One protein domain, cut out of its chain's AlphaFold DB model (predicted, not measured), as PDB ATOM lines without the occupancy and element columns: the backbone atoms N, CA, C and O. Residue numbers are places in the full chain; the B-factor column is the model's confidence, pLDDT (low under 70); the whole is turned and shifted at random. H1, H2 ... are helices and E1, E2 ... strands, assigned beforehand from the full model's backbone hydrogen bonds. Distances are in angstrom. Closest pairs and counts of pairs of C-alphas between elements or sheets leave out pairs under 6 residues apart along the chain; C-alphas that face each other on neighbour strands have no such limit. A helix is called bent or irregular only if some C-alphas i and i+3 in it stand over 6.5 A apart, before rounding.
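This is residues 309 to 508 of the 887 residues of the protein "Hypothetical protein" of Rotaria magnacalcarata (UniProt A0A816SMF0). Two lobes stand end to end: a small, loose one of the short helices H1 to H6, and a larger helical one of H7 to H13, with the strand hairpin E1 and E2 between them. In the larger lobe H8, H7, H9 and H11 follow one another side by side, and H10, H12 and H13 cover one side of them. The 200 printed residues hold H1 to H6, E1, E2 and H7 to H13 in that order, and the class is mostly helix. The whole is compact, with a radius of gyration of the C-alphas of 18.7 A, yet elongated, spanning 63 by 38 by 35 A.

E1, residues 356 to 359, and E2, residues 365 to 368, form an antiparallel hairpin at 144 degrees; N 358 and O 366 are within hydrogen-bond range at 2.8 A. The closest C-alphas of E2 and H8, residues 386 to 399, are Leu 368 and Gly 391, 5.5 A apart; those of E2 and H2, residues 324 to 327, are Leu 365 and Leu 324, 5.6 A apart. H1, residues 309 to 316, touches H6, residues 349 to 352, closest at C-alphas 312 and 351, 6.4 A. H3, residues 330 to 333, is close to but not clearly touching H2, as is H4, residues 335 to 338, with H5, residues 341 to 347: closest C-alphas 325 and 331, 6.9 A, and 338 and 344, 6.1 A. H7, residues 374 to 382, forms a helical hairpin with H8 at a shallow tilt of 14 degrees, closest at C-alphas 377 and 389, 5.1 A. H9, residues 408 to 428, touches H7, closest at C-alphas 414 and 378, 6.5 A. H11, residues 453 to 468, touches H9 at 33 degrees, only just short of steep, closest at C-alphas 459 and 412, 4.8 A. H10, residues 435 to 445, touches H12, residues 478 to 485, about perpendicular at 82 degrees, closest at C-alphas 436 and 482, 5.5 A. H13, residues 488 to 501, touches H11 at a steep tilt of 65 degrees with residues 500 to 501 alone, closest at C-alphas 501 and 453, 4.6 A. Every O i to N i+4 pair is within hydrogen-bond range in H1, H5, H7, H8, H9, H10, H12 and H13, and 10 of 12 in H11.

H1 begins at C-alpha 309 (-67.461, 35.717, 85.483). H9 measures 30.3 A, H11 20.6 A, H8 20.0 A and H13 19.8 A, ending at C-alpha 501 (-23.895, 28.861, 87.452). H11 is only just irregular, C-alphas 459 and 462 being 6.6 A apart.

The C-alphas farthest apart, Lys 337 and Asp 473, are 63.8 A apart. The printed part has no cut and no long link. Its mean pLDDT is 76.0; 51 residues are under 70, among them 398 to 405 and 447 to 454.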
ATOM      1  N   THR A 309     -67.802  34.523  84.692       77.06
ATOM      2  CA  THR A 309     -67.461  35.717  85.483       77.06
ATOM      3  C   THR A 309     -66.881  35.363  86.855       77.06
ATOM      4  O   THR A 309     -65.865  35.920  87.261       77.06
ATOM      5  N   GLN A 310     -67.472  34.393  87.556       71.44
ATOM      6  CA  GLN A 310     -66.944  33.897  88.831       71.44
ATOM      7  C   GLN A 310     -65.585  33.205  88.650       71.44
ATOM      8  O   GLN A 310     -64.714  33.329  89.507       71.44
ATOM      9  N   LEU A 311     -65.375  32.511  87.526       76.62
ATOM     10  CA  LEU A 311     -64.085  31.899  87.198       76.62
ATOM     11  C   LEU A 311     -63.016  32.957  86.895       76.62
ATOM     12  O   LEU A 311     -61.873  32.806  87.320       76.62
ATOM     13  N   CYS A 312     -63.387  34.047  86.216       79.62
ATOM     14  CA  CYS A 312     -62.506  35.196  86.022       79.62
ATOM     15  C   CYS A 312     -62.088  35.817  87.355       79.62
ATOM     16  O   CYS A 312     -60.899  36.024  87.587       79.62
ATOM     17  N   GLN A 313     -63.038  36.021  88.269       74.81
ATOM     18  CA  GLN A 313     -62.728  36.488  89.619       74.81
ATOM     19  C   GLN A 313     -61.789  35.519  90.344       74.81
ATOM     20  O   GLN A 313     -60.813  35.964  90.934       74.81
ATOM     21  N   LEU A 314     -62.013  34.207  90.259       74.81
ATOM     22  CA  LEU A 314     -61.140  33.221  90.899       74.81
ATOM     23  C   LEU A 314     -59.701  33.290  90.366       74.81
ATOM     24  O   LEU A 314     -58.764  33.335  91.156       74.81
ATOM     25  N   ILE A 315     -59.520  33.366  89.044       77.12
ATOM     26  CA  ILE A 315     -58.199  33.514  88.408       77.12
ATOM     27  C   ILE A 315     -57.490  34.792  88.883       77.12
ATOM     28  O   ILE A 315     -56.296  34.752  89.178       77.12
ATOM     29  N   LEU A 316     -58.218  35.904  89.025       75.88
ATOM     30  CA  LEU A 316     -57.677  37.160  89.561       75.88
ATOM     31  C   LEU A 316     -57.270  37.065  91.040       75.88
ATOM     32  O   LEU A 316     -56.437  37.850  91.479       75.88
ATOM     33  N   HIS A 317     -57.811  36.116  91.808       73.62
ATOM     34  CA  HIS A 317     -57.427  35.870  93.204       73.62
ATOM     35  C   HIS A 317     -56.361  34.769  93.353       73.62
ATOM     36  O   HIS A 317     -55.990  34.441  94.480       73.62
ATOM     37  N   CYS A 318     -55.846  34.211  92.249       73.19
ATOM     38  CA  CYS A 318     -54.752  33.240  92.293       73.19
ATOM     39  C   CYS A 318     -53.548  33.827  93.050       73.19
ATOM     40  O   CYS A 318     -53.154  34.959  92.746       73.19
ATOM     41  N   PRO A 319     -52.950  33.115  94.021       74.44
ATOM     42  CA  PRO A 319     -51.739  33.586  94.676       74.44
ATOM     43  C   PRO A 319     -50.606  33.806  93.664       74.44
ATOM     44  O   PRO A 319     -50.456  33.049  92.701       74.44
ATOM     45  N   LEU A 320     -49.786  34.837  93.890       77.62
ATOM     46  CA  LEU A 320     -48.645  35.161  93.025       77.62
ATOM     47  C   LEU A 320     -47.688  33.969  92.894       77.62
ATOM     48  O   LEU A 320     -47.577  33.156  93.812       77.62
ATOM     49  N   MET A 321     -47.011  33.847  91.750       74.06
ATOM     50  CA  MET A 321     -46.056  32.761  91.475       74.06
ATOM     51  C   MET A 321     -46.635  31.349  91.697       74.06
ATOM     52  O   MET A 321     -45.917  30.411  92.044       74.06
ATOM     53  N   THR A 322     -47.940  31.171  91.472       72.44
ATOM     54  CA  THR A 322     -48.601  29.859  91.521       72.44
ATOM     55  C   THR A 322     -49.038  29.438  90.123       72.44
ATOM     56  O   THR A 322     -49.626  30.240  89.395       72.44
ATOM     57  N   ASN A 323     -48.754  28.184  89.753       74.00
ATOM     58  CA  ASN A 323     -49.163  27.625  88.469       74.00
ATOM     59  C   ASN A 323     -50.697  27.563  88.408       74.00
ATOM     60  O   ASN A 323     -51.323  26.809  89.150       74.00
ATOM     61  N   LEU A 324     -51.304  28.345  87.519       71.19
ATOM     62  CA  LEU A 324     -52.752  28.438  87.340       71.19
ATOM     63  C   LEU A 324     -53.377  27.111  86.907       71.19
ATOM     64  O   LEU A 324     -54.504  26.823  87.311       71.19
ATOM     65  N   TYR A 325     -52.673  26.296  86.116       74.31
ATOM     66  CA  TYR A 325     -53.181  24.984  85.711       74.31
ATOM     67  C   TYR A 325     -53.302  24.055  86.913       74.31
ATOM     68  O   TYR A 325     -54.356  23.443  87.089       74.31
ATOM     69  N   THR A 326     -52.264  23.991  87.750       66.75
ATOM     70  CA  THR A 326     -52.238  23.167  88.966       66.75
ATOM     71  C   THR A 326     -53.194  23.716  90.028       66.75
ATOM     72  O   THR A 326     -53.978  22.962  90.596       66.75
ATOM     73  N   TRP A 327     -53.193  25.033  90.256       65.62
ATOM     74  CA  TRP A 327     -54.002  25.700  91.282       65.62
ATOM     75  C   TRP A 327     -55.503  25.560  91.037       65.62
ATOM     76  O   TRP A 327     -56.242  25.218  91.954       65.62
ATOM     77  N   LEU A 328     -55.950  25.771  89.795       66.56
ATOM     78  CA  LEU A 328     -57.358  25.610  89.408       66.56
ATOM     79  C   LEU A 328     -57.726  24.156  89.120       66.56
ATOM     80  O   LEU A 328     -58.894  23.876  88.854       66.56
ATOM     81  N   GLN A 329     -56.730  23.268  89.052       63.72
ATOM     82  CA  GLN A 329     -56.843  21.968  88.395       63.72
ATOM     83  C   GLN A 329     -57.563  22.118  87.040       63.72
ATOM     84  O   GLN A 329     -58.548  21.437  86.746       63.72
ATOM     85  N   TRP A 330     -57.098  23.078  86.224       71.50
ATOM     86  CA  TRP A 330     -57.815  23.589  85.048       71.50
ATOM     87  C   TRP A 330     -58.241  22.479  84.092       71.50
ATOM     88  O   TRP A 330     -59.388  22.449  83.644       71.50
ATOM     89  N   ILE A 331     -57.317  21.555  83.815       68.69
ATOM     90  CA  ILE A 331     -57.524  20.408  82.926       68.69
ATOM     91  C   ILE A 331     -58.701  19.552  83.416       68.69
ATOM     92  O   ILE A 331     -59.495  19.088  82.601       68.69
ATOM     93  N   ASN A 332     -58.852  19.412  84.733       54.25
ATOM     94  CA  ASN A 332     -59.840  18.537  85.353       54.25
ATOM     95  C   ASN A 332     -61.220  19.205  85.475       54.25
ATOM     96  O   ASN A 332     -62.227  18.572  85.169       54.25
ATOM     97  N   PHE A 333     -61.291  20.473  85.901       60.91
ATOM     98  CA  PHE A 333     -62.577  21.110  86.238       60.91
ATOM     99  C   PHE A 333     -63.127  22.077  85.190       60.91
ATOM    100  O   PHE A 333     -64.344  22.212  85.057       60.91
ATOM    101  N   PHE A 334     -62.264  22.772  84.449       66.12
ATOM    102  CA  PHE A 334     -62.685  23.920  83.638       66.12
ATOM    103  C   PHE A 334     -62.450  23.714  82.142       66.12
ATOM    104  O   PHE A 334     -63.243  24.198  81.331       66.12
ATOM    105  N   GLN A 335     -61.433  22.936  81.762       76.12
ATOM    106  CA  GLN A 335     -61.092  22.673  80.368       76.12
ATOM    107  C   GLN A 335     -62.223  22.032  79.547       76.12
ATOM    108  O   GLN A 335     -62.436  22.492  78.421       76.12
ATOM    109  N   PRO A 336     -63.007  21.063  80.067       70.69
ATOM    110  CA  PRO A 336     -64.118  20.474  79.313       70.69
ATOM    111  C   PRO A 336     -65.216  21.486  78.952       70.69
ATOM    112  O   PRO A 336     -65.782  21.429  77.863       70.69
ATOM    113  N   LYS A 337     -65.504  22.444  79.846       73.50
ATOM    114  CA  LYS A 337     -66.582  23.435  79.670       73.50
ATOM    115  C   LYS A 337     -66.126  24.691  78.928       73.50
ATOM    116  O   LYS A 337     -66.881  25.255  78.137       73.50
ATOM    117  N   TYR A 338     -64.910  25.155  79.196       73.12
ATOM    118  CA  TYR A 338     -64.434  26.471  78.771       73.12
ATOM    119  C   TYR A 338     -63.303  26.422  77.726       73.12
ATOM    120  O   TYR A 338     -62.998  27.445  77.103       73.12
ATOM    121  N   GLY A 339     -62.750  25.237  77.448       77.81
ATOM    122  CA  GLY A 339     -61.596  25.043  76.566       77.81
ATOM    123  C   GLY A 339     -60.265  25.251  77.291       77.81
ATOM    124  O   GLY A 339     -60.203  25.312  78.517       77.81
ATOM    125  N   THR A 340     -59.161  25.351  76.549       81.19
ATOM    126  CA  THR A 340     -57.836  25.574  77.159       81.19
ATOM    127  C   THR A 340     -57.807  26.892  77.940       81.19
ATOM    128  O   THR A 340     -58.489  27.845  77.549       81.19
ATOM    129  N   LEU A 341     -57.006  26.966  79.009       79.44
ATOM    130  CA  LEU A 341     -56.911  28.149  79.877       79.44
ATOM    131  C   LEU A 341     -56.552  29.398  79.071       79.44
ATOM    132  O   LEU A 341     -57.218  30.424  79.175       79.44
ATOM    133  N   GLN A 342     -55.587  29.264  78.163       78.56
ATOM    134  CA  GLN A 342     -55.208  30.311  77.217       78.56
ATOM    135  C   GLN A 342     -56.389  30.781  76.356       78.56
ATOM    136  O   GLN A 342     -56.598  31.980  76.181       78.56
ATOM    137  N   SER A 343     -57.204  29.849  75.842       76.81
ATOM    138  CA  SER A 343     -58.387  30.204  75.050       76.81
ATOM    139  C   SER A 343     -59.480  30.866  75.888       76.81
ATOM    140  O   SER A 343     -60.212  31.706  75.369       76.81
ATOM    141  N   PHE A 344     -59.601  30.506  77.168       80.88
ATOM    142  CA  PHE A 344     -60.569  31.099  78.082       80.88
ATOM    143  C   PHE A 344     -60.170  32.517  78.490       80.88
ATOM    144  O   PHE A 344     -61.016  33.408  78.432       80.88
ATOM    145  N   ILE A 345     -58.898  32.742  78.827       79.81
ATOM    146  CA  ILE A 345     -58.362  34.079  79.114       79.81
ATOM    147  C   ILE A 345     -58.581  34.985  77.897       79.81
ATOM    148  O   ILE A 345     -59.210  36.030  78.022       79.81
ATOM    149  N   ALA A 346     -58.217  34.515  76.698       74.31
ATOM    150  CA  ALA A 346     -58.423  35.264  75.456       74.31
ATOM    151  C   ALA A 346     -59.905  35.555  75.136       74.31
ATOM    152  O   ALA A 346     -60.217  36.540  74.473       74.31
ATOM    153  N   LYS A 347     -60.846  34.703  75.571       75.56
ATOM    154  CA  LYS A 347     -62.292  34.924  75.375       75.56
ATOM    155  C   LYS A 347     -62.893  35.921  76.369       75.56
ATOM    156  O   LYS A 347     -63.912  36.524  76.040       75.56
ATOM    157  N   ASN A 348     -62.299  36.081  77.550       76.31
ATOM    158  CA  ASN A 348     -62.816  36.923  78.635       76.31
ATOM    159  C   ASN A 348     -61.919  38.142  78.885       76.31
ATOM    160  O   ASN A 348     -61.732  38.569  80.020       76.31
ATOM    161  N   GLU A 349     -61.377  38.719  77.813       66.81
ATOM    162  CA  GLU A 349     -60.324  39.733  77.893       66.81
ATOM    163  C   GLU A 349     -60.691  40.969  78.722       66.81
ATOM    164  O   GLU A 349     -59.869  41.535  79.438       66.81
ATOM    165  N   ILE A 350     -61.962  41.360  78.681       70.44
ATOM    166  CA  ILE A 350     -62.462  42.534  79.399       70.44
ATOM    167  C   ILE A 350     -62.369  42.352  80.922       70.44
ATOM    168  O   ILE A 350     -62.130  43.334  81.622       70.44
ATOM    169  N   GLU A 351     -62.534  41.123  81.415       73.62
ATOM    170  CA  GLU A 351     -62.504  40.789  82.847       73.62
ATOM    171  C   GLU A 351     -61.066  40.661  83.382       73.62
ATOM    172  O   GLU A 351     -60.850  40.739  84.584       73.62
ATOM    173  N   PHE A 352     -60.068  40.500  82.505       76.12
ATOM    174  CA  PHE A 352     -58.662  40.262  82.861       76.12
ATOM    175  C   PHE A 352     -57.738  41.438  82.529       76.12
ATOM    176  O   PHE A 352     -56.557  41.249  82.242       76.12
ATOM    177  N   LYS A 353     -58.265  42.667  82.554       68.38
ATOM    178  CA  LYS A 353     -57.459  43.883  82.337       68.38
ATOM    179  C   LYS A 353     -56.322  44.016  83.348       68.38
ATOM    180  O   LYS A 353     -55.245  44.469  82.984       68.38
ATOM    181  N   ASP A 354     -56.568  43.540  84.565       68.38
ATOM    182  CA  ASP A 354     -55.627  43.565  85.679       68.38
ATOM    183  C   ASP A 354     -54.993  42.178  85.910       68.38
ATOM    184  O   ASP A 354     -54.825  41.728  87.043       68.38
ATOM    185  N   LEU A 355     -54.698  41.430  84.845       76.44
ATOM    186  CA  LEU A 355     -54.035  40.132  84.953       76.44
ATOM    187  C   LEU A 355     -52.724  40.138  84.169       76.44
ATOM    188  O   LEU A 355     -52.724  40.170  82.939       76.44
ATOM    189  N   GLN A 356     -51.612  40.035  84.893       75.69
ATOM    190  CA  GLN A 356     -50.290  39.819  84.318       75.69
ATOM    191  C   GLN A 356     -49.874  38.364  84.523       75.69
ATOM    192  O   GLN A 356     -49.957  37.838  85.639       75.69
ATOM    193  N   LEU A 357     -49.458  37.704  83.439       74.81
ATOM    194  CA  LEU A 357     -49.114  36.285  83.444       74.81
ATOM    195  C   LEU A 357     -47.715  36.034  82.890       74.81
ATOM    196  O   LEU A 357     -47.314  36.587  81.866       74.81
ATOM    197  N   PHE A 358     -47.030  35.121  83.558       72.75
ATOM    198  CA  PHE A 358     -45.776  34.510  83.153       72.75
ATOM    199  C   PHE A 358     -46.071  33.136  82.534       72.75
ATOM    200  O   PHE A 358     -46.637  32.279  83.211       72.75
ATOM    201  N   GLU A 359     -45.732  32.935  81.258       71.56
ATOM    202  CA  GLU A 359     -45.852  31.666  80.524       71.56
ATOM    203  C   GLU A 359     -44.482  30.972  80.429       71.56
ATOM    204  O   GLU A 359     -43.523  31.594  79.980       71.56
ATOM    205  N   THR A 360     -44.371  29.699  80.814       64.31
ATOM    206  CA  THR A 360     -43.143  28.889  80.637       64.31
ATOM    207  C   THR A 360     -43.070  28.264  79.233       64.31
ATOM    208  O   THR A 360     -44.085  28.187  78.538       64.31
ATOM    209  N   SER A 361     -41.916  27.728  78.799       52.72
ATOM    210  CA  SER A 361     -41.807  27.060  77.480       52.72
ATOM    211  C   SER A 361     -42.597  25.760  77.428       52.72
ATOM    212  O   SER A 361     -42.990  25.321  76.350       52.72
ATOM    213  N   THR A 362     -42.865  25.165  78.591       54.50
ATOM    214  CA  THR A 362     -43.750  24.012  78.756       54.50
ATOM    215  C   THR A 362     -45.235  24.403  78.714       54.50
ATOM    216  O   THR A 362     -46.097  23.525  78.701       54.50
ATOM    217  N   GLY A 363     -45.552  25.704  78.628       63.69
ATOM    218  CA  GLY A 363     -46.907  26.243  78.483       63.69
ATOM    219  C   GLY A 363     -47.652  26.476  79.801       63.69
ATOM    220  O   GLY A 363     -48.869  26.682  79.782       63.69
ATOM    221  N   GLU A 364     -46.959  26.435  80.941       70.69
ATOM    222  CA  GLU A 364     -47.525  26.717  82.265       70.69
ATOM    223  C   GLU A 364     -47.729  28.219  82.457       70.69
ATOM    224  O   GLU A 364     -46.981  29.015  81.902       70.69
ATOM    225  N   LEU A 365     -48.725  28.623  83.251       75.62
ATOM    226  CA  LEU A 365     -49.072  30.033  83.462       75.62
ATOM    227  C   LEU A 365     -49.025  30.388  84.948       75.62
ATOM    228  O   LEU A 365     -49.730  29.770  85.740       75.62
ATOM    229  N   TYR A 366     -48.263  31.412  85.320       77.56
ATOM    230  CA  TYR A 366     -48.139  31.910  86.690       77.56
ATOM    231  C   TYR A 366     -48.603  33.362  86.777       77.56
ATOM    232  O   TYR A 366     -48.346  34.156  85.874       77.56
ATOM    233  N   ARG A 367     -49.276  33.730  87.872       81.88
ATOM    234  CA  ARG A 367     -49.722  35.112  88.092       81.88
ATOM    235  C   ARG A 367     -48.589  35.989  88.629       81.88
ATOM    236  O   ARG A 367     -47.912  35.599  89.582       81.88
ATOM    237  N   LEU A 368     -48.451  37.186  88.061       81.44
ATOM    238  CA  LEU A 368     -47.534  38.237  88.501       81.44
ATOM    239  C   LEU A 368     -48.289  39.447  89.082       81.44
ATOM    240  O   LEU A 368     -49.449  39.672  88.717       81.44
ATOM    241  N   PRO A 369     -47.655  40.217  89.986       81.44
ATOM    242  CA  PRO A 369     -48.178  41.506  90.424       81.44
ATOM    243  C   PRO A 369     -48.055  42.540  89.298       81.44
ATOM    244  O   PRO A 369     -47.171  42.433  88.457       81.44
ATOM    245  N   ILE A 370     -48.937  43.538  89.297       78.38
ATOM    246  CA  ILE A 370     -49.033  44.556  88.231       78.38
ATOM    247  C   ILE A 370     -48.299  45.838  88.634       78.38
ATOM    248  O   ILE A 370     -47.716  46.534  87.809       78.38
ATOM    249  N   ASP A 371     -48.322  46.148  89.924       81.25
ATOM    250  CA  ASP A 371     -47.809  47.355  90.567       81.25
ATOM    251  C   ASP A 371     -46.413  47.139  91.170       81.25
ATOM    252  O   ASP A 371     -46.061  47.696  92.210       81.25
ATOM    253  N   ALA A 372     -45.595  46.313  90.519       86.00
ATOM    254  CA  ALA A 372     -44.268  46.017  91.024       86.00
ATOM    255  C   ALA A 372     -43.354  47.251  90.992       86.00
ATOM    256  O   ALA A 372     -43.198  47.908  89.967       86.00
ATOM    257  N   SER A 373     -42.740  47.530  92.141       88.69
ATOM    258  CA  SER A 373     -41.736  48.566  92.376       88.69
ATOM    259  C   SER A 373     -40.630  48.024  93.291       88.69
ATOM    260  O   SER A 373     -40.819  47.023  93.990       88.69
ATOM    261  N   LEU A 374     -39.484  48.707  93.343       89.75
ATOM    262  CA  LEU A 374     -38.427  48.381  94.306       89.75
ATOM    263  C   LEU A 374     -38.950  48.407  95.754       89.75
ATOM    264  O   LEU A 374     -38.672  47.491  96.518       89.75
ATOM    265  N   ALA A 375     -39.770  49.401  96.105       90.38
ATOM    266  CA  ALA A 375     -40.316  49.543  97.454       90.38
ATOM    267  C   ALA A 375     -41.263  48.393  97.832       90.38
ATOM    268  O   ALA A 375     -41.212  47.901  98.955       90.38
ATOM    269  N   THR A 376     -42.107  47.933  96.900       91.19
ATOM    270  CA  THR A 376     -42.972  46.763  97.139       91.19
ATOM    271  C   THR A 376     -42.148  45.484  97.260       91.19
ATOM    272  O   THR A 376     -42.443  44.653  98.104       91.19
ATOM    273  N   PHE A 377     -41.080  45.336  96.468       92.31
ATOM    274  CA  PHE A 377     -40.173  44.194  96.585       92.31
ATOM    275  C   PHE A 377     -39.492  44.140  97.962       92.31
ATOM    276  O   PHE A 377     -39.510  43.098  98.611       92.31
ATOM    277  N   GLU A 378     -38.942  45.264  98.423       92.38
ATOM    278  CA  GLU A 378     -38.306  45.376  99.742       92.38
ATOM    279  C   GLU A 378     -39.301  45.125 100.880       92.38
ATOM    280  O   GLU A 378     -39.007  44.365 101.800       92.38
ATOM    281  N   HIS A 379     -40.511  45.683 100.780       92.94
ATOM    282  CA  HIS A 379     -41.565  45.473 101.769       92.94
ATOM    283  C   HIS A 379     -41.953  43.994 101.924       92.94
ATOM    284  O   HIS A 379     -42.064  43.502 103.046       92.94
ATOM    285  N   GLU A 380     -42.132  43.274 100.813       91.94
ATOM    286  CA  GLU A 380     -42.493  41.852 100.839       91.94
ATOM    287  C   GLU A 380     -41.351  40.973 101.380       91.94
ATOM    288  O   GLU A 380     -41.616  39.960 102.032       91.94
ATOM    289  N   LEU A 381     -40.085  41.357 101.160       91.06
ATOM    290  CA  LEU A 381     -38.928  40.692 101.774       91.06
ATOM    291  C   LEU A 381     -38.902  40.884 103.296       91.06
ATOM    292  O   LEU A 381     -38.747  39.906 104.031       91.06
ATOM    293  N   ASP A 382     -39.097  42.116 103.772       88.00
ATOM    294  CA  ASP A 382     -39.132  42.437 105.205       88.00
ATOM    295  C   ASP A 382     -40.312  41.753 105.918       88.00
ATOM    296  O   ASP A 382     -40.186  41.312 107.061       88.00
ATOM    297  N   ALA A 383     -41.447  41.600 105.229       87.56
ATOM    298  CA  ALA A 383     -42.622  40.879 105.720       87.56
ATOM    299  C   ALA A 383     -42.489  39.340 105.667       87.56
ATOM    300  O   ALA A 383     -43.415  38.630 106.061       87.56
ATOM    301  N   MET A 384     -41.360  38.805 105.180       87.38
ATOM    302  CA  MET A 384     -41.129  37.369 104.946       87.38
ATOM    303  C   MET A 384     -42.139  36.730 103.973       87.38
ATOM    304  O   MET A 384     -42.394  35.527 104.002       87.38
ATOM    305  N   HIS A 385     -42.699  37.517 103.053       86.69
ATOM    306  CA  HIS A 385     -43.572  37.058 101.973       86.69
ATOM    307  C   HIS A 385     -42.750  36.715 100.722       86.69
ATOM    308  O   HIS A 385     -42.914  37.285  99.644       86.69
ATOM    309  N   ILE A 386     -41.859  35.730 100.855       87.00
ATOM    310  CA  ILE A 386     -40.813  35.399  99.870       87.00
ATOM    311  C   ILE A 386     -41.378  35.119  98.469       87.00
ATOM    312  O   ILE A 386     -40.867  35.626  97.472       87.00
ATOM    313  N   ARG A 387     -42.474  34.357  98.376       82.94
ATOM    314  CA  ARG A 387     -43.159  34.066  97.103       82.94
ATOM    315  C   ARG A 387     -43.638  35.339  96.393       82.94
ATOM    316  O   ARG A 387     -43.522  35.449  95.173       82.94
ATOM    317  N   SER A 388     -44.180  36.283  97.159       84.38
ATOM    318  CA  SER A 388     -44.669  37.571  96.665       84.38
ATOM    319  C   SER A 388     -43.504  38.449  96.207       84.38
ATOM    320  O   SER A 388     -43.510  38.929  95.073       84.38
ATOM    321  N   ALA A 389     -42.440  38.532  97.014       87.94
ATOM    322  CA  ALA A 389     -41.206  39.232  96.665       87.94
ATOM    323  C   ALA A 389     -40.604  38.722  95.343       87.94
ATOM    324  O   ALA A 389     -40.270  39.518  94.466       87.94
ATOM    325  N   VAL A 390     -40.539  37.401  95.132       86.44
ATOM    326  CA  VAL A 390     -40.089  36.829  93.850       86.44
ATOM    327  C   VAL A 390     -41.014  37.234  92.697       86.44
ATOM    328  O   VAL A 390     -40.527  37.561  91.615       86.44
ATOM    329  N   GLY A 391     -42.332  37.270  92.911       84.12
ATOM    330  CA  GLY A 391     -43.292  37.758  91.917       84.12
ATOM    331  C   GLY A 391     -43.051  39.220  91.523       84.12
ATOM    332  O   GLY A 391     -43.018  39.536  90.331       84.12
ATOM    333  N   HIS A 392     -42.820  40.098  92.504       85.69
ATOM    334  CA  HIS A 392     -42.469  41.500  92.263       85.69
ATOM    335  C   HIS A 392     -41.146  41.629  91.504       85.69
ATOM    336  O   HIS A 392     -41.082  42.372  90.527       85.69
ATOM    337  N   LEU A 393     -40.124  40.854  91.877       85.62
ATOM    338  CA  LEU A 393     -38.846  40.827  91.168       85.62
ATOM    339  C   LEU A 393     -39.009  40.408  89.701       85.62
ATOM    340  O   LEU A 393     -38.486  41.073  88.812       85.62
ATOM    341  N   CYS A 394     -39.772  39.343  89.436       81.19
ATOM    342  CA  CYS A 394     -40.044  38.883  88.074       81.19
ATOM    343  C   CYS A 394     -40.748  39.971  87.251       81.19
ATOM    344  O   CYS A 394     -40.337  40.244  86.126       81.19
ATOM    345  N   SER A 395     -41.762  40.633  87.819       82.12
ATOM    346  CA  SER A 395     -42.466  41.728  87.142       82.12
ATOM    347  C   SER A 395     -41.565  42.940  86.871       82.12
ATOM    348  O   SER A 395     -41.684  43.558  85.818       82.12
ATOM    349  N   LEU A 396     -40.633  43.263  87.771       81.75
ATOM    350  CA  LEU A 396     -39.668  44.353  87.571       81.75
ATOM    351  C   LEU A 396     -38.673  44.040  86.452       81.75
ATOM    352  O   LEU A 396     -38.379  44.899  85.630       81.75
ATOM    353  N   ILE A 397     -38.191  42.799  86.371       74.69
ATOM    354  CA  ILE A 397     -37.310  42.362  85.276       74.69
ATOM    355  C   ILE A 397     -38.025  42.464  83.927       74.69
ATOM    356  O   ILE A 397     -37.422  42.854  82.931       74.69
ATOM    357  N   ILE A 398     -39.314  42.132  83.903       69.06
ATOM    358  CA  ILE A 398     -40.165  42.239  82.717       69.06
ATOM    359  C   ILE A 398     -40.327  43.695  82.269       69.06
ATOM    360  O   ILE A 398     -40.263  43.965  81.073       69.06
ATOM    361  N   GLN A 399     -40.556  44.618  83.209       69.94
ATOM    362  CA  GLN A 399     -40.745  46.042  82.906       69.94
ATOM    363  C   GLN A 399     -39.521  46.666  82.221       69.94
ATOM    364  O   GLN A 399     -39.673  47.612  81.458       69.94
ATOM    365  N   GLU A 400     -38.327  46.119  82.453       66.00
ATOM    366  CA  GLU A 400     -37.078  46.593  81.845       66.00
ATOM    367  C   GLU A 400     -36.866  46.099  80.399       66.00
ATOM    368  O   GLU A 400     -35.879  46.491  79.770       66.00
ATOM    369  N   GLU A 401     -37.776  45.257  79.871       52.19
ATOM    370  CA  GLU A 401     -37.830  44.637  78.524       52.19
ATOM    371  C   GLU A 401     -36.622  43.757  78.136       52.19
ATOM    372  O   GLU A 401     -36.762  42.769  77.413       52.19
ATOM    373  N   LEU A 402     -35.433  44.073  78.648       52.78
ATOM    374  CA  LEU A 402     -34.170  43.378  78.470       52.78
ATOM    375  C   LEU A 402     -33.532  43.133  79.840       52.78
ATOM    376  O   LEU A 402     -33.205  44.070  80.567       52.78
ATOM    377  N   ILE A 403     -33.229  41.868  80.147       58.25
ATOM    378  CA  ILE A 403     -32.569  41.457  81.404       58.25
ATOM    379  C   ILE A 403     -31.250  42.218  81.631       58.25
ATOM    380  O   ILE A 403     -30.880  42.520  82.762       58.25
ATOM    381  N   THR A 404     -30.542  42.579  80.558       57.06
ATOM    382  CA  THR A 404     -29.269  43.314  80.620       57.06
ATOM    383  C   THR A 404     -29.403  44.759  81.106       57.06
ATOM    384  O   THR A 404     -28.403  45.321  81.555       57.06
ATOM    385  N   ARG A 405     -30.601  45.355  81.034       63.16
ATOM    386  CA  ARG A 405     -30.894  46.713  81.524       63.16
ATOM    387  C   ARG A 405     -31.313  46.741  82.990       63.16
ATOM    388  O   ARG A 405     -31.231  47.794  83.616       63.16
ATOM    389  N   PHE A 406     -31.686  45.591  83.550       74.94
ATOM    390  CA  PHE A 406     -32.133  45.495  84.931       74.94
ATOM    391  C   PHE A 406     -31.057  46.015  85.907       74.94
ATOM    392  O   PHE A 406     -29.914  45.536  85.869       74.94
ATOM    393  N   PRO A 407     -31.377  46.966  86.808       78.94
ATOM    394  CA  PRO A 407     -30.386  47.625  87.655       78.94
ATOM    395  C   PRO A 407     -30.001  46.754  88.861       78.94
ATOM    396  O   PRO A 407     -30.270  47.076  90.019       78.94
ATOM    397  N   ILE A 408     -29.315  45.642  88.584       81.88
ATOM    398  CA  ILE A 408     -29.001  44.561  89.529       81.88
ATOM    399  C   ILE A 408     -28.299  45.024  90.812       81.88
ATOM    400  O   ILE A 408     -28.482  44.434  91.871       81.88
ATOM    401  N   ASN A 409     -27.523  46.108  90.749       82.56
ATOM    402  CA  ASN A 409     -26.790  46.640  91.899       82.56
ATOM    403  C   ASN A 409     -27.713  47.195  92.992       82.56
ATOM    404  O   ASN A 409     -27.406  47.063  94.177       82.56
ATOM    405  N   VAL A 410     -28.841  47.797  92.604       84.81
ATOM    406  CA  VAL A 410     -29.818  48.338  93.558       84.81
ATOM    407  C   VAL A 410     -30.463  47.182  94.318       84.81
ATOM    408  O   VAL A 410     -30.376  47.125  95.540       84.81
ATOM    409  N   TYR A 411     -30.964  46.185  93.592       88.00
ATOM    410  CA  TYR A 411     -31.601  45.008  94.184       88.00
ATOM    411  C   TYR A 411     -30.629  44.121  94.971       88.00
ATOM    412  O   TYR A 411     -31.012  43.552  95.988       88.00
ATOM    413  N   ARG A 412     -29.351  44.048  94.575       90.38
ATOM    414  CA  ARG A 412     -28.300  43.412  95.387       90.38
ATOM    415  C   ARG A 412     -28.200  44.056  96.768       90.38
ATOM    416  O   ARG A 412     -28.074  43.352  97.762       90.38
ATOM    417  N   THR A 413     -28.261  45.384  96.832       90.19
ATOM    418  CA  THR A 413     -28.191  46.123  98.101       90.19
ATOM    419  C   THR A 413     -29.394  45.792  98.988       90.19
ATOM    420  O   THR A 413     -29.227  45.565 100.191       90.19
ATOM    421  N   SER A 414     -30.584  45.674  98.395       91.81
ATOM    422  CA  SER A 414     -31.798  45.218  99.080       91.81
ATOM    423  C   SER A 414     -31.643  43.787  99.614       91.81
ATOM    424  O   SER A 414     -31.900  43.544 100.791       91.81
ATOM    425  N   MET A 415     -31.115  42.858  98.808       94.00
ATOM    426  CA  MET A 415     -30.857  41.472  99.232       94.00
ATOM    427  C   MET A 415     -29.825  41.382 100.363       94.00
ATOM    428  O   MET A 415     -30.037  40.655 101.330       94.00
ATOM    429  N   GLU A 416     -28.735  42.156 100.306       93.38
ATOM    430  CA  GLU A 416     -27.770  42.236 101.412       93.38
ATOM    431  C   GLU A 416     -28.419  42.751 102.705       93.38
ATOM    432  O   GLU A 416     -28.078  42.305 103.800       93.38
ATOM    433  N   THR A 417     -29.327  43.720 102.589       93.00
ATOM    434  CA  THR A 417     -30.046  44.294 103.734       93.00
ATOM    435  C   THR A 417     -30.975  43.257 104.352       93.00
ATOM    436  O   THR A 417     -30.920  43.035 105.563       93.00
ATOM    437  N   TRP A 418     -31.729  42.546 103.516       94.00
ATOM    438  CA  TRP A 418     -32.594  41.453 103.940       94.00
ATOM    439  C   TRP A 418     -31.809  40.311 104.605       94.00
ATOM    440  O   TRP A 418     -32.184  39.838 105.674       94.00
ATOM    441  N   PHE A 419     -30.655  39.918 104.061       93.06
ATOM    442  CA  PHE A 419     -29.815  38.875 104.661       93.06
ATOM    443  C   PHE A 419     -29.282  39.268 106.043       93.06
ATOM    444  O   PHE A 419     -29.285  38.444 106.960       93.06
ATOM    445  N   ARG A 420     -28.882  40.534 106.237       91.12
ATOM    446  CA  ARG A 420     -28.500  41.044 107.568       91.12
ATOM    447  C   ARG A 420     -29.689  41.045 108.526       91.12
ATOM    448  O   ARG A 420     -29.522  40.725 109.702       91.12
ATOM    449  N   HIS A 421     -30.883  41.367 108.030       90.06
ATOM    450  CA  HIS A 421     -32.106  41.279 108.820       90.06
ATOM    451  C   HIS A 421     -32.371  39.834 109.280       90.06
ATOM    452  O   HIS A 421     -32.524  39.612 110.481       90.06
ATOM    453  N   LEU A 422     -32.289  38.842 108.384       88.25
ATOM    454  CA  LEU A 422     -32.416  37.417 108.729       88.25
ATOM    455  C   LEU A 422     -31.383  36.969 109.777       88.25
ATOM    456  O   LEU A 422     -31.728  36.287 110.742       88.25
ATOM    457  N   GLN A 423     -30.124  37.390 109.631       85.12
ATOM    458  CA  GLN A 423     -29.065  37.101 110.604       85.12
ATOM    459  C   GLN A 423     -29.361  37.719 111.983       85.12
ATOM    460  O   GLN A 423     -29.130  37.092 113.020       85.12
ATOM    461  N   SER A 424     -29.914  38.936 112.014       84.75
ATOM    462  CA  SER A 424     -30.319  39.599 113.260       84.75
ATOM    463  C   SER A 424     -31.503  38.902 113.944       84.75
ATOM    464  O   SER A 424     -31.500  38.744 115.163       84.75
ATOM    465  N   LEU A 425     -32.483  38.407 113.179       80.88
ATOM    466  CA  LEU A 425     -33.630  37.680 113.731       80.88
ATOM    467  C   LEU A 425     -33.199  36.360 114.376       80.88
ATOM    468  O   LEU A 425     -33.585  36.078 115.512       80.88
ATOM    469  N   ALA A 426     -32.312  35.616 113.708       74.56
ATOM    470  CA  ALA A 426     -31.766  34.359 114.220       74.56
ATOM    471  C   ALA A 426     -30.985  34.515 115.539       74.56
ATOM    472  O   ALA A 426     -30.890  33.569 116.317       74.56
ATOM    473  N   THR A 427     -30.432  35.700 115.816       70.69
ATOM    474  CA  THR A 427     -29.685  35.968 117.061       70.69
ATOM    475  C   THR A 427     -30.559  36.507 118.197       70.69
ATOM    476  O   THR A 427     -30.204  36.333 119.361       70.69
ATOM    477  N   LEU A 428     -31.698  37.141 117.892       65.69
ATOM    478  CA  LEU A 428     -32.532  37.843 118.876       65.69
ATOM    479  C   LEU A 428     -33.707  37.021 119.422       65.69
ATOM    480  O   LEU A 428     -34.108  37.245 120.564       65.69
ATOM    481  N   GLN A 429     -34.293  36.111 118.637       55.56
ATOM    482  CA  GLN A 429     -35.612  35.548 118.968       55.56
ATOM    483  C   GLN A 429     -35.605  34.176 119.668       55.56
ATOM    484  O   GLN A 429     -36.679  33.705 120.031       55.56
ATOM    485  N   ASN A 430     -34.448  33.529 119.904       52.94
ATOM    486  CA  ASN A 430     -34.380  32.103 120.312       52.94
ATOM    487  C   ASN A 430     -35.218  31.173 119.402       52.94
ATOM    488  O   ASN A 430     -35.512  30.036 119.770       52.94
ATOM    489  N   ASP A 431     -35.607  31.664 118.226       48.31
ATOM    490  CA  ASP A 431     -36.470  30.971 117.291       48.31
ATOM    491  C   ASP A 431     -35.586  30.080 116.419       48.31
ATOM    492  O   ASP A 431     -34.563  30.514 115.887       48.31
ATOM    493  N   HIS A 432     -35.940  28.803 116.316       54.66
ATOM    494  CA  HIS A 432     -35.122  27.771 115.668       54.66
ATOM    495  C   HIS A 432     -35.091  27.880 114.128       54.66
ATOM    496  O   HIS A 432     -34.642  26.956 113.451       54.66
ATOM    497  N   THR A 433     -35.581  28.978 113.550       64.19
ATOM    498  CA  THR A 433     -35.646  29.181 112.102       64.19
ATOM    499  C   THR A 433     -34.290  29.592 111.534       64.19
ATOM    500  O   THR A 433     -33.846  30.730 111.677       64.19
ATOM    501  N   ASP A 434     -33.642  28.648 110.851       78.19
ATOM    502  CA  ASP A 434     -32.395  28.848 110.107       78.19
ATOM    503  C   ASP A 434     -32.587  29.885 108.969       78.19
ATOM    504  O   ASP A 434     -33.427  29.664 108.087       78.19
ATOM    505  N   PRO A 435     -31.810  30.992 108.930       83.81
ATOM    506  CA  PRO A 435     -31.811  31.963 107.829       83.81
ATOM    507  C   PRO A 435     -31.696  31.330 106.440       83.81
ATOM    508  O   PRO A 435     -32.274  31.837 105.480       83.81
ATOM    509  N   MET A 436     -30.997  30.194 106.330       86.94
ATOM    510  CA  MET A 436     -30.806  29.492 105.061       86.94
ATOM    511  C   MET A 436     -32.119  28.959 104.475       86.94
ATOM    512  O   MET A 436     -32.225  28.868 103.256       86.94
ATOM    513  N   GLN A 437     -33.134  28.656 105.296       85.38
ATOM    514  CA  GLN A 437     -34.433  28.174 104.801       85.38
ATOM    515  C   GLN A 437     -35.173  29.241 103.989       85.38
ATOM    516  O   GLN A 437     -35.707  28.941 102.925       85.38
ATOM    517  N   HIS A 438     -35.127  30.499 104.429       87.81
ATOM    518  CA  HIS A 438     -35.758  31.627 103.736       87.81
ATOM    519  C   HIS A 438     -35.043  31.942 102.410       87.81
ATOM    520  O   HIS A 438     -35.671  32.190 101.380       87.81
ATOM    521  N   ILE A 439     -33.709  31.867 102.405       89.31
ATOM    522  CA  ILE A 439     -32.898  32.048 101.190       89.31
ATOM    523  C   ILE A 439     -33.153  30.905 100.198       89.31
ATOM    524  O   ILE A 439     -33.266  31.126  98.990       89.31
ATOM    525  N   LEU A 440     -33.280  29.677 100.704       86.75
ATOM    526  CA  LEU A 440     -33.598  28.511  99.895       86.75
ATOM    527  C   LEU A 440     -35.000  28.617  99.291       86.75
ATOM    528  O   LEU A 440     -35.165  28.365  98.101       86.75
ATOM    529  N   GLU A 441     -35.992  29.046 100.069       84.81
ATOM    530  CA  GLU A 441     -37.353  29.295  99.591       84.81
ATOM    531  C   GLU A 441     -37.377  30.335  98.456       84.81
ATOM    532  O   GLU A 441     -38.037  30.121  97.435       84.81
ATOM    533  N   PHE A 442     -36.577  31.401  98.559       87.44
ATOM    534  CA  PHE A 442     -36.433  32.396  97.491       87.44
ATOM    535  C   PHE A 442     -35.903  31.763  96.193       87.44
ATOM    536  O   PHE A 442     -36.490  31.931  95.122       87.44
ATOM    537  N   LEU A 443     -34.833  30.962  96.284       83.25
ATOM    538  CA  LEU A 443     -34.276  30.214  95.147       83.25
ATOM    539  C   LEU A 443     -35.262  29.200  94.555       83.25
ATOM    540  O   LEU A 443     -35.219  28.901  93.356       83.25
ATOM    541  N   MET A 444     -36.143  28.644  95.386       82.88
ATOM    542  CA  MET A 444     -37.150  27.681  94.961       82.88
ATOM    543  C   MET A 444     -38.285  28.329  94.170       82.88
ATOM    544  O   MET A 444     -38.754  27.712  93.214       82.88
ATOM    545  N   PHE A 445     -38.679  29.566  94.475       77.69
ATOM    546  CA  PHE A 445     -39.680  30.285  93.679       77.69
ATOM    547  C   PHE A 445     -39.106  30.990  92.450       77.69
ATOM    548  O   PHE A 445     -39.852  31.249  91.507       77.69
ATOM    549  N   LEU A 446     -37.801  31.271  92.422       76.81
ATOM    550  CA  LEU A 446     -37.181  31.965  91.299       76.81
ATOM    551  C   LEU A 446     -37.211  31.105  90.011       76.81
ATOM    552  O   LEU A 446     -36.750  29.949  90.034       76.81
ATOM    553  N   PRO A 447     -37.739  31.634  88.886       69.38
ATOM    554  CA  PRO A 447     -37.702  30.958  87.590       69.38
ATOM    555  C   PRO A 447     -36.281  30.807  87.044       69.38
ATOM    556  O   PRO A 447     -35.445  31.701  87.172       69.38
ATOM    557  N   ILE A 448     -36.019  29.690  86.369       57.84
ATOM    558  CA  ILE A 448     -34.669  29.330  85.916       57.84
ATOM    559  C   ILE A 448     -34.156  30.243  84.794       57.84
ATOM    560  O   ILE A 448     -32.960  30.522  84.755       57.84
ATOM    561  N   LEU A 449     -35.033  30.763  83.927       50.81
ATOM    562  CA  LEU A 449     -34.634  31.680  82.848       50.81
ATOM    563  C   LEU A 449     -34.181  33.060  83.347       50.81
ATOM    564  O   LEU A 449     -33.342  33.700  82.718       50.81
ATOM    565  N   ILE A 450     -34.729  33.518  84.477       52.66
ATOM    566  CA  ILE A 450     -34.312  34.776  85.112       52.66
ATOM    567  C   ILE A 450     -32.916  34.625  85.729       52.66
ATOM    568  O   ILE A 450     -32.144  35.581  85.779       52.66
ATOM    569  N   GLY A 451     -32.542  33.408  86.125       49.75
ATOM    570  CA  GLY A 451     -31.182  33.098  86.539       49.75
ATOM    571  C   GLY A 451     -30.259  32.777  85.369       49.75
ATOM    572  O   GLY A 451     -29.687  31.692  85.296       49.75
ATOM    573  N   GLN A 452     -30.014  33.755  84.495       55.47
ATOM    574  CA  GLN A 452     -28.700  33.796  83.847       55.47
ATOM    575  C   GLN A 452     -27.628  33.725  84.952       55.47
ATOM    576  O   GLN A 452     -27.850  34.264  86.039       55.47
ATOM    577  N   SER A 453     -26.487  33.068  84.710       57.88
ATOM    578  CA  SER A 453     -25.444  32.847  85.734       57.88
ATOM    579  C   SER A 453     -25.118  34.116  86.528       57.88
ATOM    580  O   SER A 453     -25.110  34.094  87.757       57.88
ATOM    581  N   ARG A 454     -25.026  35.246  85.819       65.38
ATOM    582  CA  ARG A 454     -24.825  36.586  86.378       65.38
ATOM    583  C   ARG A 454     -25.881  37.004  87.407       65.38
ATOM    584  O   ARG A 454     -25.539  37.659  88.379       65.38
ATOM    585  N   PHE A 455     -27.156  36.680  87.213       71.81
ATOM    586  CA  PHE A 455     -28.230  37.145  88.093       71.81
ATOM    587  C   PHE A 455     -28.220  36.422  89.442       71.81
ATOM    588  O   PHE A 455     -28.303  37.060  90.487       71.81
ATOM    589  N   ILE A 456     -28.052  35.097  89.433       76.88
ATOM    590  CA  ILE A 456     -27.909  34.307  90.665       76.88
ATOM    591  C   ILE A 456     -26.622  34.683  91.395       76.88
ATOM    592  O   ILE A 456     -26.636  34.873  92.612       76.88
ATOM    593  N   GLU A 457     -25.526  34.822  90.650       77.94
ATOM    594  CA  GLU A 457     -24.233  35.210  91.200       77.94
ATOM    595  C   GLU A 457     -24.308  36.579  91.886       77.94
ATOM    596  O   GLU A 457     -23.959  36.707  93.057       77.94
ATOM    597  N   GLU A 458     -24.845  37.588  91.203       81.31
ATOM    598  CA  GLU A 458     -24.817  38.968  91.685       81.31
ATOM    599  C   GLU A 458     -25.918  39.287  92.703       81.31
ATOM    600  O   GLU A 458     -25.689  40.103  93.594       81.31
ATOM    601  N   LEU A 459     -27.104  38.679  92.585       83.94
ATOM    602  CA  LEU A 459     -28.265  39.004  93.422       83.94
ATOM    603  C   LEU A 459     -28.384  38.114  94.666       83.94
ATOM    604  O   LEU A 459     -28.990  38.531  95.650       83.94
ATOM    605  N   ILE A 460     -27.837  36.893  94.630       87.50
ATOM    606  CA  ILE A 460     -27.990  35.914  95.716       87.50
ATOM    607  C   ILE A 460     -26.634  35.498  96.276       87.50
ATOM    608  O   ILE A 460     -26.412  35.670  97.472       87.50
ATOM    609  N   LEU A 461     -25.716  34.979  95.451       87.25
ATOM    610  CA  LEU A 461     -24.458  34.413  95.959       87.25
ATOM    611  C   LEU A 461     -23.535  35.476  96.548       87.25
ATOM    612  O   LEU A 461     -23.022  35.284  97.643       87.25
ATOM    613  N   LEU A 462     -23.351  36.609  95.867       87.88
ATOM    614  CA  LEU A 462     -22.499  37.681  96.380       87.88
ATOM    615  C   LEU A 462     -23.025  38.265  97.703       87.88
ATOM    616  O   LEU A 462     -22.228  38.387  98.634       87.88
ATOM    617  N   PRO A 463     -24.328  38.587  97.855       90.62
ATOM    618  CA  PRO A 463     -24.884  38.937  99.161       90.62
ATOM    619  C   PRO A 463     -24.749  37.828 100.208       90.62
ATOM    620  O   PRO A 463     -24.461  38.131 101.365       90.62
ATOM    621  N   LEU A 464     -24.941  36.561  99.817       89.62
ATOM    622  CA  LEU A 464     -24.861  35.407 100.719       89.62
ATOM    623  C   LEU A 464     -23.456  35.286 101.301       89.62
ATOM    624  O   LEU A 464     -23.303  35.243 102.519       89.62
ATOM    625  N   ASP A 465     -22.447  35.278 100.432       88.50
ATOM    626  CA  ASP A 465     -21.050  35.207 100.834       88.50
ATOM    627  C   ASP A 465     -20.708  36.436 101.690       88.50
ATOM    628  O   ASP A 465     -20.223  36.306 102.802       88.50
ATOM    629  N   LYS A 466     -21.076  37.649 101.270       87.94
ATOM    630  CA  LYS A 466     -20.730  38.870 102.015       87.94
ATOM    631  C   LYS A 466     -21.335  38.958 103.424       87.94
ATOM    632  O   LYS A 466     -20.741  39.602 104.286       87.94
ATOM    633  N   VAL A 467     -22.531  38.410 103.649       87.50
ATOM    634  CA  VAL A 467     -23.242  38.526 104.938       87.50
ATOM    635  C   VAL A 467     -22.996  37.323 105.851       87.50
ATOM    636  O   VAL A 467     -22.916  37.494 107.066       87.50
ATOM    637  N   PHE A 468     -22.871  36.117 105.288       83.62
ATOM    638  CA  PHE A 468     -22.777  34.872 106.060       83.62
ATOM    639  C   PHE A 468     -21.382  34.229 106.067       83.62
ATOM    640  O   PHE A 468     -21.206  33.214 106.749       83.62
ATOM    641  N   ASP A 469     -20.406  34.777 105.336       78.62
ATOM    642  CA  ASP A 469     -18.998  34.377 105.435       78.62
ATOM    643  C   ASP A 469     -18.378  34.989 106.700       78.62
ATOM    644  O   ASP A 469     -17.870  36.111 106.709       78.62
ATOM    645  N   ASP A 470     -18.504  34.267 107.815       62.66
ATOM    646  CA  ASP A 470     -17.926  34.664 109.096       62.66
ATOM    647  C   ASP A 470     -16.510  34.077 109.213       62.66
ATOM    648  O   ASP A 470     -16.318  32.861 109.272       62.66
ATOM    649  N   VAL A 471     -15.503  34.955 109.237       51.38
ATOM    650  CA  VAL A 471     -14.060  34.642 109.115       51.38
ATOM    651  C   VAL A 471     -13.501  33.884 110.340       51.38
ATOM    652  O   VAL A 471     -12.309  33.586 110.419       51.38
ATOM    653  N   SER A 472     -14.334  33.529 111.324       52.72
ATOM    654  CA  SER A 472     -13.916  32.759 112.501       52.72
ATOM    655  C   SER A 472     -13.743  31.260 112.188       52.72
ATOM    656  O   SER A 472     -14.644  30.450 112.397       52.72
ATOM    657  N   ASP A 473     -12.568  30.941 111.649       42.16
ATOM    658  CA  ASP A 473     -11.714  29.732 111.659       42.16
ATOM    659  C   ASP A 473     -12.286  28.297 111.766       42.16
ATOM    660  O   ASP A 473     -11.516  27.367 111.983       42.16
ATOM    661  N   ASN A 474     -13.593  28.043 111.616       51.59
ATOM    662  CA  ASN A 474     -14.117  26.663 111.559       51.59
ATOM    663  C   ASN A 474     -15.524  26.492 110.946       51.59
ATOM    664  O   ASN A 474     -16.160  25.456 111.156       51.59
ATOM    665  N   GLN A 475     -16.051  27.467 110.198       61.62
ATOM    666  CA  GLN A 475     -17.401  27.348 109.635       61.62
ATOM    667  C   GLN A 475     -17.436  26.884 108.175       61.62
ATOM    668  O   GLN A 475     -16.670  27.307 107.317       61.62
ATOM    669  N   ILE A 476     -18.393  25.991 107.917       68.94
ATOM    670  CA  ILE A 476     -18.803  25.507 106.597       68.94
ATOM    671  C   ILE A 476     -19.168  26.709 105.704       68.94
ATOM    672  O   ILE A 476     -19.949  27.560 106.130       68.94
ATOM    673  N   ASN A 477     -18.653  26.742 104.469       82.31
ATOM    674  CA  ASN A 477     -18.970  27.751 103.443       82.31
ATOM    675  C   ASN A 477     -20.502  28.007 103.358       82.31
ATOM    676  O   ASN A 477     -21.254  27.025 103.309       82.31
ATOM    677  N   PRO A 478     -20.988  29.268 103.299       84.44
ATOM    678  CA  PRO A 478     -22.417  29.606 103.212       84.44
ATOM    679  C   PRO A 478     -23.190  28.860 102.118       84.44
ATOM    680  O   PRO A 478     -24.294  28.368 102.351       84.44
ATOM    681  N   ARG A 479     -22.582  28.666 100.945       86.62
ATOM    682  CA  ARG A 479     -23.149  27.896  99.827       86.62
ATOM    683  C   ARG A 479     -23.306  26.415 100.176       86.62
ATOM    684  O   ARG A 479     -24.271  25.776  99.761       86.62
ATOM    685  N   THR A 480     -22.386  25.868 100.973       83.00
ATOM    686  CA  THR A 480     -22.478  24.498 101.507       83.00
ATOM    687  C   THR A 480     -23.496  24.399 102.645       83.00
ATOM    688  O   THR A 480     -24.193  23.390 102.735       83.00
ATOM    689  N   LYS A 481     -23.639  25.432 103.488       83.44
ATOM    690  CA  LYS A 481     -24.716  25.504 104.491       83.44
ATOM    691  C   LYS A 481     -26.085  25.461 103.812       83.44
ATOM    692  O   LYS A 481     -26.896  24.617 104.170       83.44
ATOM    693  N   LEU A 482     -26.284  26.258 102.759       85.44
ATOM    694  CA  LEU A 482     -27.518  26.269 101.970       85.44
ATOM    695  C   LEU A 482     -27.849  24.889 101.374       85.44
ATOM    696  O   LEU A 482     -28.986  24.432 101.449       85.44
ATOM    697  N   TRP A 483     -26.840  24.191 100.841       84.12
ATOM    698  CA  TRP A 483     -26.989  22.816 100.353       84.12
ATOM    699  C   TRP A 483     -27.391  21.835 101.463       84.12
ATOM    700  O   TRP A 483     -28.256  20.980 101.269       84.12
ATOM    701  N   ASN A 484     -26.757  21.937 102.631       82.19
ATOM    702  CA  ASN A 484     -27.027  21.045 103.754       82.19
ATOM    703  C   ASN A 484     -28.431  21.270 104.335       82.19
ATOM    704  O   ASN A 484     -29.074  20.291 104.713       82.19
ATOM    705  N   SER A 485     -28.919  22.515 104.342       80.56
ATOM    706  CA  SER A 485     -30.269  22.877 104.793       80.56
ATOM    707  C   SER A 485     -31.375  22.464 103.805       80.56
ATOM    708  O   SER A 485     -32.546  22.454 104.181       80.56
ATOM    709  N   ALA A 486     -31.036  22.092 102.566       82.44
ATOM    710  CA  ALA A 486     -32.000  21.678 101.549       82.44
ATOM    711  C   ALA A 486     -32.447  20.213 101.689       82.44
ATOM    712  O   ALA A 486     -31.625  19.319 101.916       82.44
ATOM    713  N   ASN A 487     -33.744  19.962 101.479       76.94
ATOM    714  CA  ASN A 487     -34.318  18.620 101.342       76.94
ATOM    715  C   ASN A 487     -34.015  17.999  99.961       76.94
ATOM    716  O   ASN A 487     -33.478  18.668  99.076       76.94
ATOM    717  N   ALA A 488     -34.366  16.726  99.749       66.19
ATOM    718  CA  ALA A 488     -34.059  16.011  98.506       66.19
ATOM    719  C   ALA A 488     -34.575  16.721  97.235       66.19
ATOM    720  O   ALA A 488     -33.830  16.858  96.267       66.19
ATOM    721  N   GLN A 489     -35.806  17.246  97.244       65.31
ATOM    722  CA  GLN A 489     -36.386  17.956  96.092       65.31
ATOM    723  C   GLN A 489     -35.698  19.304  95.832       65.31
ATOM    724  O   GLN A 489     -35.422  19.663  94.689       65.31
ATOM    725  N   GLN A 490     -35.376  20.039  96.896       77.81
ATOM    726  CA  GLN A 490     -34.669  21.315  96.812       77.81
ATOM    727  C   GLN A 490     -33.225  21.126  96.321       77.81
ATOM    728  O   GLN A 490     -32.738  21.933  95.529       77.81
ATOM    729  N   ARG A 491     -32.552  20.038  96.727       76.88
ATOM    730  CA  ARG A 491     -31.197  19.690  96.263       76.88
ATOM    731  C   ARG A 491     -31.140  19.426  94.763       76.88
ATOM    732  O   ARG A 491     -30.180  19.860  94.140       76.88
ATOM    733  N   ILE A 492     -32.173  18.821  94.174       69.19
ATOM    734  CA  ILE A 492     -32.261  18.645  92.713       69.19
ATOM    735  C   ILE A 492     -32.252  20.013  92.013       69.19
ATOM    736  O   ILE A 492     -31.477  20.234  91.085       69.19
ATOM    737  N   LYS A 493     -33.057  20.974  92.489       72.62
ATOM    738  CA  LYS A 493     -33.070  22.329  91.912       72.62
ATOM    739  C   LYS A 493     -31.751  23.075  92.155       72.62
ATOM    740  O   LYS A 493     -31.279  23.771  91.258       72.62
ATOM    741  N   LEU A 494     -31.122  22.914  93.323       78.69
ATOM    742  CA  LEU A 494     -29.785  23.463  93.592       78.69
ATOM    743  C   LEU A 494     -28.706  22.852  92.692       78.69
ATOM    744  O   LEU A 494     -27.807  23.570  92.278       78.69
ATOM    745  N   GLU A 495     -28.790  21.567  92.354       74.38
ATOM    746  CA  GLU A 495     -27.855  20.906  91.440       74.38
ATOM    747  C   GLU A 495     -27.996  21.451  90.013       74.38
ATOM    748  O   GLU A 495     -26.995  21.795  89.385       74.38
ATOM    749  N   VAL A 496     -29.232  21.656  89.538       70.62
ATOM    750  CA  VAL A 496     -29.507  22.339  88.260       70.62
ATOM    751  C   VAL A 496     -28.887  23.739  88.251       70.62
ATOM    752  O   VAL A 496     -28.198  24.107  87.296       70.62
ATOM    753  N   TRP A 497     -29.058  24.505  89.334       71.81
ATOM    754  CA  TRP A 497     -28.378  25.793  89.502       71.81
ATOM    755  C   TRP A 497     -26.855  25.647  89.546       71.81
ATOM    756  O   TRP A 497     -26.150  26.428  88.913       71.81
ATOM    757  N   GLY A 498     -26.337  24.626  90.225       73.19
ATOM    758  CA  GLY A 498     -24.916  24.313  90.299       73.19
ATOM    759  C   GLY A 498     -24.312  24.105  88.917       73.19
ATOM    760  O   GLY A 498     -23.287  24.707  88.604       73.19
ATOM    761  N   HIS A 499     -24.974  23.334  88.054       69.94
ATOM    762  CA  HIS A 499     -24.564  23.133  86.664       69.94
ATOM    763  C   HIS A 499     -24.654  24.408  85.818       69.94
ATOM    764  O   HIS A 499     -23.710  24.681  85.079       69.94
ATOM    765  N   LYS A 500     -25.718  25.211  85.964       63.81
ATOM    766  CA  LYS A 500     -25.910  26.450  85.186       63.81
ATOM    767  C   LYS A 500     -24.990  27.607  85.592       63.81
ATOM    768  O   LYS A 500     -24.601  28.394  84.735       63.81
ATOM    769  N   VAL A 501     -24.654  27.726  86.878       68.50
ATOM    770  CA  VAL A 501     -23.895  28.861  87.452       68.50
ATOM    771  C   VAL A 501     -22.452  28.472  87.817       68.50
ATOM    772  O   VAL A 501     -21.684  29.287  88.303       68.50
ATOM    773  N   ASP A 502     -22.052  27.225  87.560       70.75
ATOM    774  CA  ASP A 502     -20.723  26.683  87.885       70.75
ATOM    775  C   ASP A 502     -20.367  26.670  89.391       70.75
ATOM    776  O   ASP A 502     -19.226  26.883  89.793       70.75
ATOM    777  N   ILE A 503     -21.345  26.377  90.256       75.94
ATOM    778  CA  ILE A 503     -21.142  26.347  91.717       75.94
ATOM    779  C   ILE A 503     -20.725  24.942  92.150       75.94
ATOM    780  O   ILE A 503     -21.542  24.021  92.220       75.94
ATOM    781  N   SER A 504     -19.441  24.776  92.462       74.38
ATOM    782  CA  SER A 504     -18.842  23.478  92.801       74.38
ATOM    783  C   SER A 504     -19.471  22.818  94.035       74.38
ATOM    784  O   SER A 504     -19.569  21.597  94.098       74.38
ATOM    785  N   GLU A 505     -19.940  23.605  95.002       79.00
ATOM    786  CA  GLU A 505     -20.587  23.117  96.222       79.00
ATOM    787  C   GLU A 505     -21.928  22.417  95.948       79.00
ATOM    788  O   GLU A 505     -22.315  21.523  96.705       79.00
ATOM    789  N   TRP A 506     -22.616  22.808  94.869       80.69
ATOM    790  CA  TRP A 506     -23.913  22.259  94.453       80.69
ATOM    791  C   TRP A 506     -23.780  21.214  93.333       80.69
ATOM    792  O   TRP A 506     -24.690  20.416  93.127       80.69
ATOM    793  N   LYS A 507     -22.627  21.157  92.650       71.62
ATOM    794  CA  LYS A 507     -22.252  20.096  91.699       71.62
ATOM    795  C   LYS A 507     -21.728  18.880  92.452       71.62
ATOM    796  O   LYS A 507     -20.525  18.775  92.699       71.62
ATOM    797  N   ASN A 508     -22.597  17.961  92.867       59.97
ATOM    798  CA  ASN A 508     -22.163  16.903  93.780       59.97
ATOM    799  C   ASN A 508     -22.442  15.469  93.337       59.97
ATOM    800  O   ASN A 508     -23.078  14.716  94.063       59.97
TER     801      ASN A 508